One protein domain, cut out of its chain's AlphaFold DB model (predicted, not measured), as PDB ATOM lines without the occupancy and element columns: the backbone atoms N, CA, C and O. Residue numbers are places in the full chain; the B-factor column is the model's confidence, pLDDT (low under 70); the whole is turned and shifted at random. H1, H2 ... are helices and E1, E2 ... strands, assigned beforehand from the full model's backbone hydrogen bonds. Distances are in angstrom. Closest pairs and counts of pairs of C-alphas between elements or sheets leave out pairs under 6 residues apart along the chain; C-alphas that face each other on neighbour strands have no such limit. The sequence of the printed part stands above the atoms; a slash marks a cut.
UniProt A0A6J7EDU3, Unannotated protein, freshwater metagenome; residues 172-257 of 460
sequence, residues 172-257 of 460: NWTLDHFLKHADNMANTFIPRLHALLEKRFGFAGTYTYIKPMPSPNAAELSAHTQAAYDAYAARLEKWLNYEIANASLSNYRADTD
ATOM      1  N   ASN A 172     -26.229  -5.888 -24.931       58.16
ATOM      2  CA  ASN A 172     -26.771  -6.424 -23.665       58.16
ATOM      3  C   ASN A 172     -27.329  -7.870 -23.737       58.16
ATOM      4  O   ASN A 172     -28.293  -8.217 -23.045       58.16
ATOM      5  N   TRP A 173     -26.764  -8.723 -24.584       58.22
ATOM      6  CA  TRP A 173     -27.236 -10.085 -24.805       58.22
ATOM      7  C   TRP A 173     -26.327 -11.078 -24.078       58.22
ATOM      8  O   TRP A 173     -25.232 -11.400 -24.523       58.22
ATOM      9  N   THR A 174     -26.776 -11.552 -22.917       76.75
ATOM     10  CA  THR A 174     -26.154 -12.685 -22.220       76.75
ATOM     11  C   THR A 174     -26.617 -14.007 -22.847       76.75
ATOM     12  O   THR A 174     -27.676 -14.060 -23.478       76.75
ATOM     13  N   LEU A 175     -25.870 -15.100 -22.641       67.88
ATOM     14  CA  LEU A 175     -26.309 -16.458 -23.009       67.88
ATOM     15  C   LEU A 175     -27.708 -16.768 -22.449       67.88
ATOM     16  O   LEU A 175     -28.548 -17.306 -23.161       67.88
ATOM     17  N   ASP A 176     -27.975 -16.357 -21.208       71.25
ATOM     18  CA  ASP A 176     -29.278 -16.514 -20.558       71.25
ATOM     19  C   ASP A 176     -30.393 -15.738 -21.288       71.25
ATOM     20  O   ASP A 176     -31.463 -16.283 -21.562       71.25
ATOM     21  N   HIS A 177     -30.125 -14.497 -21.716       73.94
ATOM     22  CA  HIS A 177     -31.061 -13.738 -22.553       73.94
ATOM     23  C   HIS A 177     -31.335 -14.420 -23.896       73.94
ATOM     24  O   HIS A 177     -32.487 -14.420 -24.338       73.94
ATOM     25  N   PHE A 178     -30.310 -15.002 -24.527       71.00
ATOM     26  CA  PHE A 178     -30.451 -15.718 -25.792       71.00
ATOM     27  C   PHE A 178     -31.279 -16.997 -25.631       71.00
ATOM     28  O   PHE A 178     -32.235 -17.191 -26.378       71.00
ATOM     29  N   LEU A 179     -30.963 -17.842 -24.642       71.12
ATOM     30  CA  LEU A 179     -31.691 -19.089 -24.386       71.12
ATOM     31  C   LEU A 179     -33.155 -18.814 -24.034       71.12
ATOM     32  O   LEU A 179     -34.049 -19.396 -24.640       71.12
ATOM     33  N   LYS A 180     -33.414 -17.833 -23.162       76.94
ATOM     34  CA  LYS A 180     -34.779 -17.419 -22.815       76.94
ATOM     35  C   LYS A 180     -35.566 -16.920 -24.029       76.94
ATOM     36  O   LYS A 180     -36.760 -17.184 -24.142       76.94
ATOM     37  N   HIS A 181     -34.918 -16.206 -24.950       73.38
ATOM     38  CA  HIS A 181     -35.558 -15.774 -26.193       73.38
ATOM     39  C   HIS A 181     -35.762 -16.925 -27.188       73.38
ATOM     40  O   HIS A 181     -36.813 -16.978 -27.824       73.38
ATOM     41  N   ALA A 182     -34.819 -17.862 -27.302       68.38
ATOM     42  CA  ALA A 182     -34.948 -19.044 -28.153       68.38
ATOM     43  C   ALA A 182     -36.070 -19.983 -27.670       68.38
ATOM     44  O   ALA A 182     -36.859 -20.465 -28.485       68.38
ATOM     45  N   ASP A 183     -36.201 -20.169 -26.356       71.38
ATOM     46  CA  ASP A 183     -37.302 -20.919 -25.744       71.38
ATOM     47  C   ASP A 183     -38.636 -20.202 -25.942       71.38
ATOM     48  O   ASP A 183     -39.622 -20.816 -26.356       71.38
ATOM     49  N   ASN A 184     -38.677 -18.879 -25.740       75.88
ATOM     50  CA  ASN A 184     -39.865 -18.083 -26.046       75.88
ATOM     51  C   ASN A 184     -40.261 -18.213 -27.522       75.88
ATOM     52  O   ASN A 184     -41.446 -18.348 -27.820       75.88
ATOM     53  N   MET A 185     -39.301 -18.241 -28.450       72.75
ATOM     54  CA  MET A 185     -39.578 -18.486 -29.864       72.75
ATOM     55  C   MET A 185     -40.186 -19.865 -30.095       72.75
ATOM     56  O   MET A 185     -41.258 -19.937 -30.693       72.75
ATOM     57  N   ALA A 186     -39.580 -20.945 -29.601       69.25
ATOM     58  CA  ALA A 186     -40.143 -22.291 -29.745       69.25
ATOM     59  C   ALA A 186     -41.579 -22.368 -29.188       69.25
ATOM     60  O   ALA A 186     -42.488 -22.867 -29.857       69.25
ATOM     61  N   ASN A 187     -41.805 -21.745 -28.028       73.94
ATOM     62  CA  ASN A 187     -43.114 -21.639 -27.385       73.94
ATOM     63  C   ASN A 187     -44.115 -20.760 -28.152       73.94
ATOM     64  O   ASN A 187     -45.315 -20.885 -27.938       73.94
ATOM     65  N   THR A 188     -43.658 -19.899 -29.064       84.19
ATOM     66  CA  THR A 188     -44.529 -19.096 -29.942       84.19
ATOM     67  C   THR A 188     -44.800 -19.808 -31.274       84.19
ATOM     68  O   THR A 188     -45.894 -19.714 -31.833       84.19
ATOM     69  N   PHE A 189     -43.817 -20.553 -31.786       85.50
ATOM     70  CA  PHE A 189     -43.889 -21.238 -33.076       85.50
ATOM     71  C   PHE A 189     -44.770 -22.489 -33.037       85.50
ATOM     72  O   PHE A 189     -45.534 -22.704 -33.977       85.50
ATOM     73  N   ILE A 190     -44.718 -23.276 -31.958       85.81
ATOM     74  CA  ILE A 190     -45.541 -24.490 -31.824       85.81
ATOM     75  C   ILE A 190     -47.045 -24.149 -31.825       85.81
ATOM     76  O   ILE A 190     -47.762 -24.684 -32.673       85.81
ATOM     77  N   PRO A 191     -47.555 -23.211 -30.999       90.25
ATOM     78  CA  PRO A 191     -48.964 -22.816 -31.063       90.25
ATOM     79  C   PRO A 191     -49.369 -22.245 -32.425       90.25
ATOM     80  O   PRO A 191     -50.464 -22.521 -32.910       90.25
ATOM     81  N   ARG A 192     -48.481 -21.483 -33.079       92.50
ATOM     82  CA  ARG A 192     -48.734 -20.940 -34.422       92.50
ATOM     83  C   ARG A 192     -48.848 -22.045 -35.473       92.50
ATOM     84  O   ARG A 192     -49.728 -21.960 -36.326       92.50
ATOM     85  N   LEU A 193     -48.002 -23.076 -35.411       91.62
ATOM     86  CA  LEU A 193     -48.103 -24.258 -36.268       91.62
ATOM     87  C   LEU A 193     -49.446 -24.963 -36.058       91.62
ATOM     88  O   LEU A 193     -50.170 -25.163 -37.029       91.62
ATOM     89  N   HIS A 194     -49.813 -25.261 -34.809       89.69
ATOM     90  CA  HIS A 194     -51.092 -25.904 -34.492       89.69
ATOM     91  C   HIS A 194     -52.289 -25.096 -35.006       89.69
ATOM     92  O   HIS A 194     -53.133 -25.654 -35.698       89.69
ATOM     93  N   ALA A 195     -52.323 -23.780 -34.781       92.25
ATOM     94  CA  ALA A 195     -53.406 -22.925 -35.270       92.25
ATOM     95  C   ALA A 195     -53.516 -22.915 -36.809       92.25
ATOM     96  O   ALA A 195     -54.612 -22.868 -37.368       92.25
ATOM     97  N   LEU A 196     -52.383 -22.960 -37.518       92.88
ATOM     98  CA  LEU A 196     -52.362 -23.001 -38.983       92.88
ATOM     99  C   LEU A 196     -52.788 -24.370 -39.529       92.88
ATOM    100  O   LEU A 196     -53.466 -24.424 -40.556       92.88
ATOM    101  N   LEU A 197     -52.440 -25.458 -38.841       92.38
ATOM    102  CA  LEU A 197     -52.870 -26.812 -39.192       92.38
ATOM    103  C   LEU A 197     -54.352 -27.037 -38.884       92.38
ATOM    104  O   LEU A 197     -55.067 -27.546 -39.741       92.38
ATOM    105  N   GLU A 198     -54.844 -26.572 -37.737       92.12
ATOM    106  CA  GLU A 198     -56.267 -26.591 -37.393       92.12
ATOM    107  C   GLU A 198     -57.084 -25.812 -38.425       92.12
ATOM    108  O   GLU A 198     -58.081 -26.316 -38.942       92.12
ATOM    109  N   LYS A 199     -56.614 -24.627 -38.828       92.94
ATOM    110  CA  LYS A 199     -57.238 -23.865 -39.914       92.94
ATOM    111  C   LYS A 199     -57.220 -24.617 -41.250       92.94
ATOM    112  O   LYS A 199     -58.154 -24.468 -42.035       92.94
ATOM    113  N   ARG A 200     -56.164 -25.387 -41.537       91.25
ATOM    114  CA  ARG A 200     -56.024 -26.161 -42.782       91.25
ATOM    115  C   ARG A 200     -56.921 -27.405 -42.800       91.25
ATOM    116  O   ARG A 200     -57.469 -27.713 -43.854       91.25
ATOM    117  N   PHE A 201     -57.049 -28.114 -41.681       88.81
ATOM    118  CA  PHE A 201     -57.747 -29.402 -41.601       88.81
ATOM    119  C   PHE A 201     -59.158 -29.321 -41.003       88.81
ATOM    120  O   PHE A 201     -59.944 -30.245 -41.187       88.81
ATOM    121  N   GLY A 202     -59.517 -28.206 -40.365       89.62
ATOM    122  CA  GLY A 202     -60.869 -27.924 -39.875       89.62
ATOM    123  C   GLY A 202     -61.195 -28.486 -38.489       89.62
ATOM    124  O   GLY A 202     -62.362 -28.475 -38.105       89.62
ATOM    125  N   PHE A 203     -60.205 -28.983 -37.744       86.88
ATOM    126  CA  PHE A 203     -60.379 -29.524 -36.392       86.88
ATOM    127  C   PHE A 203     -59.077 -29.446 -35.587       86.88
ATOM    128  O   PHE A 203     -57.988 -29.455 -36.167       86.88
ATOM    129  N   ALA A 204     -59.185 -29.394 -34.258       88.00
ATOM    130  CA  ALA A 204     -58.050 -29.490 -33.342       88.00
ATOM    131  C   ALA A 204     -57.483 -30.922 -33.310       88.00
ATOM    132  O   ALA A 204     -58.230 -31.904 -33.381       88.00
ATOM    133  N   GLY A 205     -56.159 -31.041 -33.236       89.00
ATOM    134  CA  GLY A 205     -55.490 -32.331 -33.313       89.00
ATOM    135  C   GLY A 205     -54.019 -32.315 -32.916       89.00
ATOM    136  O   GLY A 205     -53.371 -31.265 -32.812       89.00
ATOM    137  N   THR A 206     -53.478 -33.519 -32.758       88.44
ATOM    138  CA  THR A 206     -52.049 -33.764 -32.571       88.44
ATOM    139  C   THR A 206     -51.345 -33.846 -33.921       88.44
ATOM    140  O   THR A 206     -51.802 -34.509 -34.856       88.44
ATOM    141  N   TYR A 207     -50.207 -33.162 -34.029       90.00
ATOM    142  CA  TYR A 207     -49.385 -33.146 -35.234       90.00
ATOM    143  C   TYR A 207     -48.048 -33.841 -34.987       90.00
ATOM    144  O   TYR A 207     -47.335 -33.510 -34.040       90.00
ATOM    145  N   THR A 208     -47.689 -34.770 -35.869       91.56
ATOM    146  CA  THR A 208     -46.359 -35.382 -35.893       91.56
ATOM    147  C   THR A 208     -45.503 -34.662 -36.930       91.56
ATOM    148  O   THR A 208     -45.832 -34.667 -38.116       91.56
ATOM    149  N   TYR A 209     -44.395 -34.059 -36.489       89.56
ATOM    150  CA  TYR A 209     -43.505 -33.294 -37.366       89.56
ATOM    151  C   TYR A 209     -42.920 -34.150 -38.497       89.56
ATOM    152  O   TYR A 209     -42.436 -35.259 -38.268       89.56
ATOM    153  N   ILE A 210     -42.903 -33.600 -39.714       91.19
ATOM    154  CA  ILE A 210     -42.292 -34.230 -40.893       91.19
ATOM    155  C   ILE A 210     -40.768 -34.160 -40.788       91.19
ATOM    156  O   ILE A 210     -40.063 -35.106 -41.145       91.19
ATOM    157  N   LYS A 211     -40.247 -33.030 -40.306       90.75
ATOM    158  CA  LYS A 211     -38.835 -32.806 -40.005       90.75
ATOM    159  C   LYS A 211     -38.671 -32.367 -38.554       90.75
ATOM    160  O   LYS A 211     -39.477 -31.573 -38.072       90.75
ATOM    161  N   PRO A 212     -37.597 -32.797 -37.868       90.19
ATOM    162  CA  PRO A 212     -37.297 -32.285 -36.538       90.19
ATOM    163  C   PRO A 212     -37.133 -30.762 -36.587       90.19
ATOM    164  O   PRO A 212     -36.552 -30.224 -37.536       90.19
ATOM    165  N   MET A 213     -37.647 -30.079 -35.566       91.06
ATOM    166  CA  MET A 213     -37.477 -28.637 -35.421       91.06
ATOM    167  C   MET A 213     -35.975 -28.315 -35.367       91.06
ATOM    168  O   MET A 213     -35.251 -28.951 -34.594       91.06
ATOM    169  N   PRO A 214     -35.471 -27.377 -36.189       91.69
ATOM    170  CA  PRO A 214     -34.053 -27.061 -36.203       91.69
ATOM    171  C   PRO A 214     -33.645 -26.465 -34.856       91.69
ATOM    172  O   PRO A 214     -34.288 -25.538 -34.376       91.69
ATOM    173  N   SER A 215     -32.565 -26.972 -34.266       89.62
ATOM    174  CA  SER A 215     -31.940 -26.362 -33.089       89.62
ATOM    175  C   SER A 215     -30.970 -25.245 -33.507       89.62
ATOM    176  O   SER A 215     -30.425 -25.298 -34.618       89.62
ATOM    177  N   PRO A 216     -30.713 -24.247 -32.640       88.12
ATOM    178  CA  PRO A 216     -29.639 -23.282 -32.860       88.12
ATOM    179  C   PRO A 216     -28.300 -24.009 -33.029       88.12
ATOM    180  O   PRO A 216     -28.023 -24.976 -32.317       88.12
ATOM    181  N   ASN A 217     -27.461 -23.567 -33.965       89.31
ATOM    182  CA  ASN A 217     -26.134 -24.155 -34.128       89.31
ATOM    183  C   ASN A 217     -25.127 -23.533 -33.143       89.31
ATOM    184  O   ASN A 217     -25.378 -22.489 -32.542       89.31
ATOM    185  N   ALA A 218     -23.959 -24.163 -32.989       85.88
ATOM    186  CA  ALA A 218     -22.938 -23.707 -32.046       85.88
ATOM    187  C   ALA A 218     -22.451 -22.269 -32.320       85.88
ATOM    188  O   ALA A 218     -22.156 -21.537 -31.378       85.88
ATOM    189  N   ALA A 219     -22.404 -21.836 -33.586       85.19
ATOM    190  CA  ALA A 219     -21.990 -20.478 -33.944       85.19
ATOM    191  C   ALA A 219     -23.030 -19.435 -33.505       85.19
ATOM    192  O   ALA A 219     -22.679 -18.348 -33.068       85.19
ATOM    193  N   GLU A 220     -24.314 -19.774 -33.559       85.44
ATOM    194  CA  GLU A 220     -25.392 -18.885 -33.118       85.44
ATOM    195  C   GLU A 220     -25.498 -18.813 -31.605       85.44
ATOM    196  O   GLU A 220     -25.678 -17.729 -31.055       85.44
ATOM    197  N   LEU A 221     -25.327 -19.961 -30.946       81.31
ATOM    198  CA  LEU A 221     -25.287 -20.043 -29.492       81.31
ATOM    199  C   LEU A 221     -24.108 -19.271 -28.910       81.31
ATOM    200  O   LEU A 221     -24.257 -18.723 -27.830       81.31
ATOM    201  N   SER A 222     -22.967 -19.215 -29.603       80.75
ATOM    202  CA  SER A 222     -21.760 -18.517 -29.132       80.75
ATOM    203  C   SER A 222     -21.686 -17.046 -29.542       80.75
ATOM    204  O   SER A 222     -21.005 -16.269 -28.880       80.75
ATOM    205  N   ALA A 223     -22.372 -16.639 -30.616       84.50
ATOM    206  CA  ALA A 223     -22.325 -15.255 -31.081       84.50
ATOM    207  C   ALA A 223     -23.070 -14.287 -30.151       84.50
ATOM    208  O   ALA A 223     -22.689 -13.124 -30.082       84.50
ATOM    209  N   HIS A 224     -24.140 -14.732 -29.481       81.94
ATOM    210  CA  HIS A 224     -24.992 -13.892 -28.619       81.94
ATOM    211  C   HIS A 224     -25.421 -12.552 -29.253       81.94
ATOM    212  O   HIS A 224     -25.635 -11.571 -28.552       81.94
ATOM    213  N   THR A 225     -25.558 -12.484 -30.581       87.62
ATOM    214  CA  THR A 225     -25.938 -11.250 -31.287       87.62
ATOM    215  C   THR A 225     -27.380 -11.300 -31.782       87.62
ATOM    216  O   THR A 225     -27.910 -12.371 -32.090       87.62
ATOM    217  N   GLN A 226     -27.994 -10.125 -31.967       85.94
ATOM    218  CA  GLN A 226     -29.293  -9.995 -32.639       85.94
ATOM    219  C   GLN A 226     -29.281 -10.654 -34.029       85.94
ATOM    220  O   GLN A 226     -30.232 -11.328 -34.401       85.94
ATOM    221  N   ALA A 227     -28.177 -10.533 -34.772       88.81
ATOM    222  CA  ALA A 227     -28.043 -11.144 -36.093       88.81
ATOM    223  C   ALA A 227     -28.095 -12.684 -36.044       88.81
ATOM    224  O   ALA A 227     -28.708 -13.305 -36.911       88.81
ATOM    225  N   ALA A 228     -27.488 -13.308 -35.027       85.75
ATOM    226  CA  ALA A 228     -27.570 -14.755 -34.819       85.75
ATOM    227  C   ALA A 228     -28.994 -15.202 -34.449       85.75
ATOM    228  O   ALA A 228     -29.469 -16.234 -34.924       85.75
ATOM    229  N   TYR A 229     -29.695 -14.399 -33.648       86.12
ATOM    230  CA  TYR A 229     -31.096 -14.632 -33.310       86.12
ATOM    231  C   TYR A 229     -32.016 -14.515 -34.533       86.12
ATOM    232  O   TYR A 229     -32.798 -15.426 -34.798       86.12
ATOM    233  N   ASP A 230     -31.872 -13.456 -35.329       88.50
ATOM    234  CA  ASP A 230     -32.652 -13.246 -36.553       88.50
ATOM    235  C   ASP A 230     -32.399 -14.365 -37.577       88.50
ATOM    236  O   ASP A 230     -33.321 -14.827 -38.256       88.50
ATOM    237  N   ALA A 231     -31.163 -14.870 -37.653       90.06
ATOM    238  CA  ALA A 231     -30.819 -16.015 -38.489       90.06
ATOM    239  C   ALA A 231     -31.516 -17.310 -38.029       90.06
ATOM    240  O   ALA A 231     -32.027 -18.064 -38.867       90.06
ATOM    241  N   TYR A 232     -31.583 -17.561 -36.716       91.38
ATOM    242  CA  TYR A 232     -32.322 -18.694 -36.155       91.38
ATOM    243  C   TYR A 232     -33.833 -18.560 -36.380       91.38
ATOM    244  O   TYR A 232     -34.462 -19.494 -36.888       91.38
ATOM    245  N   ALA A 233     -34.393 -17.376 -36.129       89.69
ATOM    246  CA  ALA A 233     -35.789 -17.045 -36.400       89.69
ATOM    247  C   ALA A 233     -36.171 -17.331 -37.859       89.69
ATOM    248  O   ALA A 233     -37.169 -17.997 -38.140       89.69
ATOM    249  N   ALA A 234     -35.336 -16.886 -38.804       92.19
ATOM    250  CA  ALA A 234     -35.554 -17.103 -40.227       92.19
ATOM    251  C   ALA A 234     -35.518 -18.593 -40.611       92.19
ATOM    252  O   ALA A 234     -36.230 -19.011 -41.529       92.19
ATOM    253  N   ARG A 235     -34.713 -19.421 -39.929       93.88
ATOM    254  CA  ARG A 235     -34.730 -20.877 -40.137       93.88
ATOM    255  C   ARG A 235     -35.971 -21.538 -39.549       93.88
ATOM    256  O   ARG A 235     -36.530 -22.402 -40.224       93.88
ATOM    257  N   LEU A 236     -36.419 -21.130 -38.361       92.38
ATOM    258  CA  LEU A 236     -37.675 -21.615 -37.780       92.38
ATOM    259  C   LEU A 236     -38.871 -21.268 -38.672       92.38
ATOM    260  O   LEU A 236     -39.701 -22.135 -38.925       92.38
ATOM    261  N   GLU A 237     -38.917 -20.063 -39.244       92.19
ATOM    262  CA  GLU A 237     -39.973 -19.667 -40.189       92.19
ATOM    263  C   GLU A 237     -39.935 -20.502 -41.479       92.19
ATOM    264  O   GLU A 237     -40.973 -20.931 -41.985       92.19
ATOM    265  N   LYS A 238     -38.742 -20.803 -42.011       95.31
ATOM    266  CA  LYS A 238     -38.600 -21.713 -43.165       95.31
ATOM    267  C   LYS A 238     -39.057 -23.135 -42.836       95.31
ATOM    268  O   LYS A 238     -39.716 -23.757 -43.666       95.31
ATOM    269  N   TRP A 239     -38.717 -23.642 -41.652       95.12
ATOM    270  CA  TRP A 239     -39.164 -24.953 -41.181       95.12
ATOM    271  C   TRP A 239     -40.685 -24.993 -40.994       95.12
ATOM    272  O   TRP A 239     -41.331 -25.883 -41.537       95.12
ATOM    273  N   LEU A 240     -41.267 -23.983 -40.343       94.19
ATOM    274  CA  LEU A 240     -42.712 -23.843 -40.150       94.19
ATOM    275  C   LEU A 240     -43.463 -23.876 -41.487       94.19
ATOM    276  O   LEU A 240     -44.412 -24.639 -41.655       94.19
ATOM    277  N   ASN A 241     -43.015 -23.079 -42.460       93.62
ATOM    278  CA  ASN A 241     -43.624 -23.043 -43.790       93.62
ATOM    279  C   ASN A 241     -43.491 -24.385 -44.526       93.62
ATOM    280  O   ASN A 241     -44.411 -24.783 -45.241       93.62
ATOM    281  N   TYR A 242     -42.378 -25.101 -44.338       95.00
ATOM    282  CA  TYR A 242     -42.203 -26.451 -44.875       95.00
ATOM    283  C   TYR A 242     -43.184 -27.448 -44.243       95.00
ATOM    284  O   TYR A 242     -43.843 -28.176 -44.986       95.00
ATOM    285  N   GLU A 243     -43.297 -27.475 -42.911       95.69
ATOM    286  CA  GLU A 243     -44.237 -28.345 -42.191       95.69
ATOM    287  C   GLU A 243     -45.665 -28.086 -42.663       95.69
ATOM    288  O   GLU A 243     -46.347 -29.007 -43.098       95.69
ATOM    289  N   ILE A 244     -46.085 -26.819 -42.694       93.12
ATOM    290  CA  ILE A 244     -47.431 -26.452 -43.130       93.12
ATOM    291  C   ILE A 244     -47.666 -26.870 -44.570       93.12
ATOM    292  O   ILE A 244     -48.703 -27.462 -44.825       93.12
ATOM    293  N   ALA A 245     -46.754 -26.585 -45.506       93.50
ATOM    294  CA  ALA A 245     -46.950 -26.905 -46.920       93.50
ATOM    295  C   ALA A 245     -47.106 -28.414 -47.155       93.50
ATOM    296  O   ALA A 245     -47.970 -28.822 -47.936       93.50
ATOM    297  N   ASN A 246     -46.326 -29.226 -46.438       93.75
ATOM    298  CA  ASN A 246     -46.261 -30.676 -46.615       93.75
ATOM    299  C   ASN A 246     -47.148 -31.463 -45.640       93.75
ATOM    300  O   ASN A 246     -47.218 -32.686 -45.753       93.75
ATOM    301  N   ALA A 247     -47.834 -30.795 -44.710       93.19
ATOM    302  CA  ALA A 247     -48.752 -31.447 -43.792       93.19
ATOM    303  C   ALA A 247     -49.856 -32.186 -44.559       93.19
ATOM    304  O   ALA A 247     -50.562 -31.617 -45.402       93.19
ATOM    305  N   SER A 248     -50.024 -33.459 -44.222       92.75
ATOM    306  CA  SER A 248     -51.094 -34.337 -44.684       92.75
ATOM    307  C   SER A 248     -51.941 -34.791 -43.500       92.75
ATOM    308  O   SER A 248     -51.485 -34.794 -42.356       92.75
ATOM    309  N   LEU A 249     -53.161 -35.248 -43.788       84.81
ATOM    310  CA  LEU A 249     -54.059 -35.808 -42.775       84.81
ATOM    311  C   LEU A 249     -53.433 -37.015 -42.045       84.81
ATOM    312  O   LEU A 249     -53.706 -37.239 -40.878       84.81
ATOM    313  N   SER A 250     -52.531 -37.766 -42.693       87.62
ATOM    314  CA  SER A 250     -51.819 -38.888 -42.056       87.62
ATOM    315  C   SER A 250     -50.909 -38.464 -40.899       87.62
ATOM    316  O   SER A 250     -50.627 -39.271 -40.018       87.62
ATOM    317  N   ASN A 251     -50.446 -37.211 -40.908       86.69
ATOM    318  CA  ASN A 251     -49.536 -36.660 -39.902       86.69
ATOM    319  C   ASN A 251     -50.274 -35.751 -38.907       86.69
ATOM    320  O   ASN A 251     -49.661 -35.272 -37.956       86.69
ATOM    321  N   TYR A 252     -51.572 -35.512 -39.126       87.38
ATOM    322  CA  TYR A 252     -52.430 -34.663 -38.309       87.38
ATOM    323  C   TYR A 252     -53.646 -35.464 -37.840       87.38
ATOM    324  O   TYR A 252     -54.602 -35.664 -38.589       87.38
ATOM    325  N   ARG A 253     -53.591 -35.958 -36.604       80.88
ATOM    326  CA  ARG A 253     -54.641 -36.794 -36.021       80.88
ATOM    327  C   ARG A 253     -55.590 -35.929 -35.213       80.88
ATOM    328  O   ARG A 253     -55.139 -35.167 -34.363       80.88
ATOM    329  N   ALA A 254     -56.889 -36.061 -35.463       75.81
ATOM    330  CA  ALA A 254     -57.890 -35.412 -34.626       75.81
ATOM    331  C   ALA A 254     -57.723 -35.893 -33.180       75.81
ATOM    332  O   ALA A 254     -57.529 -37.087 -32.947       75.81
ATOM    333  N   ASP A 255     -57.867 -34.992 -32.209       67.81
ATOM    334  CA  ASP A 255     -57.832 -35.368 -30.784       67.81
ATOM    335  C   ASP A 255     -58.980 -36.326 -30.404       67.81
ATOM    336  O   ASP A 255     -58.989 -36.916 -29.326       67.81
ATOM    337  N   THR A 256     -59.940 -36.508 -31.313       56.62
ATOM    338  CA  THR A 256     -61.110 -37.373 -31.184       56.62
ATOM    339  C   THR A 256     -61.011 -38.689 -31.958       56.62
ATOM    340  O   THR A 256     -62.003 -39.410 -31.984       56.62
ATOM    341  N   ASP A 257     -59.895 -39.004 -32.631       45.94
ATOM    342  CA  ASP A 257     -59.833 -40.181 -33.511       45.94
ATOM    343  C   ASP A 257     -59.759 -41.500 -32.697       45.94
ATOM    344  O   ASP A 257     -58.736 -41.767 -32.057       45.94
TER     345      ASP A 257
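What this domain is: This is residues 172 to 257 of the 460 residues of the protein "Unannotated protein" of freshwater metagenome (UniProt A0A6J7EDU3). Two long helices, H1 and H3, lie side by side and run the same way along a rod, with the short helix H2 across their first ends and a small two-stranded sheet of E1 and E2 near the last part of H1. Residues 208 to 217 run back along the rod from E1 to H2, and H3 then begins near the end where H1 began. The printed part has 86 residues, with three named helices and two named strands in the order H1, E1, H2, H3, E2; the sheet is antiparallel, in the order E1 - E2. The class is mostly helix, and the whole is loose, with a radius of gyration of the C-alphas of 14.9 A and spans of 47 by 19 by 16 A.

Where its parts are: H1 is residues 175 to 201, 38.7 A from first to last C-alpha, and begins with C-alpha 175 at (-26.309, -16.458, -23.009). E1 is residues 205 to 207, 6.5 A long. H2 is residues 218 to 223, 8.5 A long, with C-alpha 218 at (-22.938, -23.707, -32.046). H3 is residues 226 to 246, 30.2 A long. E2 is residues 252 to 254, 6.6 A long, and ends with C-alpha 254 at (-57.890, -35.412, -34.626).

How they stand to each other: H1 and H3 touch at a shallow tilt of 20 degrees and run the same way; their closest C-alphas, those of Leu 193 and Leu 240, are 6.7 A apart. With residues 175 to 178 alone, H1 only just touches H2, with 3 pairs of C-alphas within 8 A, the closest being those of Leu 175 and Leu 221, 7.5 A apart; the tilt is steep, 59 degrees, opposite ways. H2 and H3 form a helical hairpin at a steep tilt of 40 degrees; H3 touches H2 with residues 228 to 232 alone, and the closest C-alphas, those of Glu 220 and Ala 228, are 5.0 A apart. The closest C-alphas of H1 and E1, those of Glu 198 and Gly 205, are 7.1 A apart. E1 and E2 are antiparallel neighbours at 159 degrees; N 206 and O 253, 2.8 A apart, and N 253 and O 206, 2.9 A apart, are within hydrogen-bond range. E1 and H3 are apart, as are H2 and E2. Every O i to N i+4 pair is within hydrogen-bond range in H2 and H3, and 22 of 23 in H1.

The domain as a whole: The two C-alphas farthest apart, those of Asn 172 and Asp 257, are 48.3 A apart. The printed part has no cut and no long link; the link from E1 to H2 is short, with 10 residues, and the others are tight. The mean pLDDT of the printed part is 84.7, and it is under 70 at residues 172 to 173, 175, 182, 186 and 255 to 257.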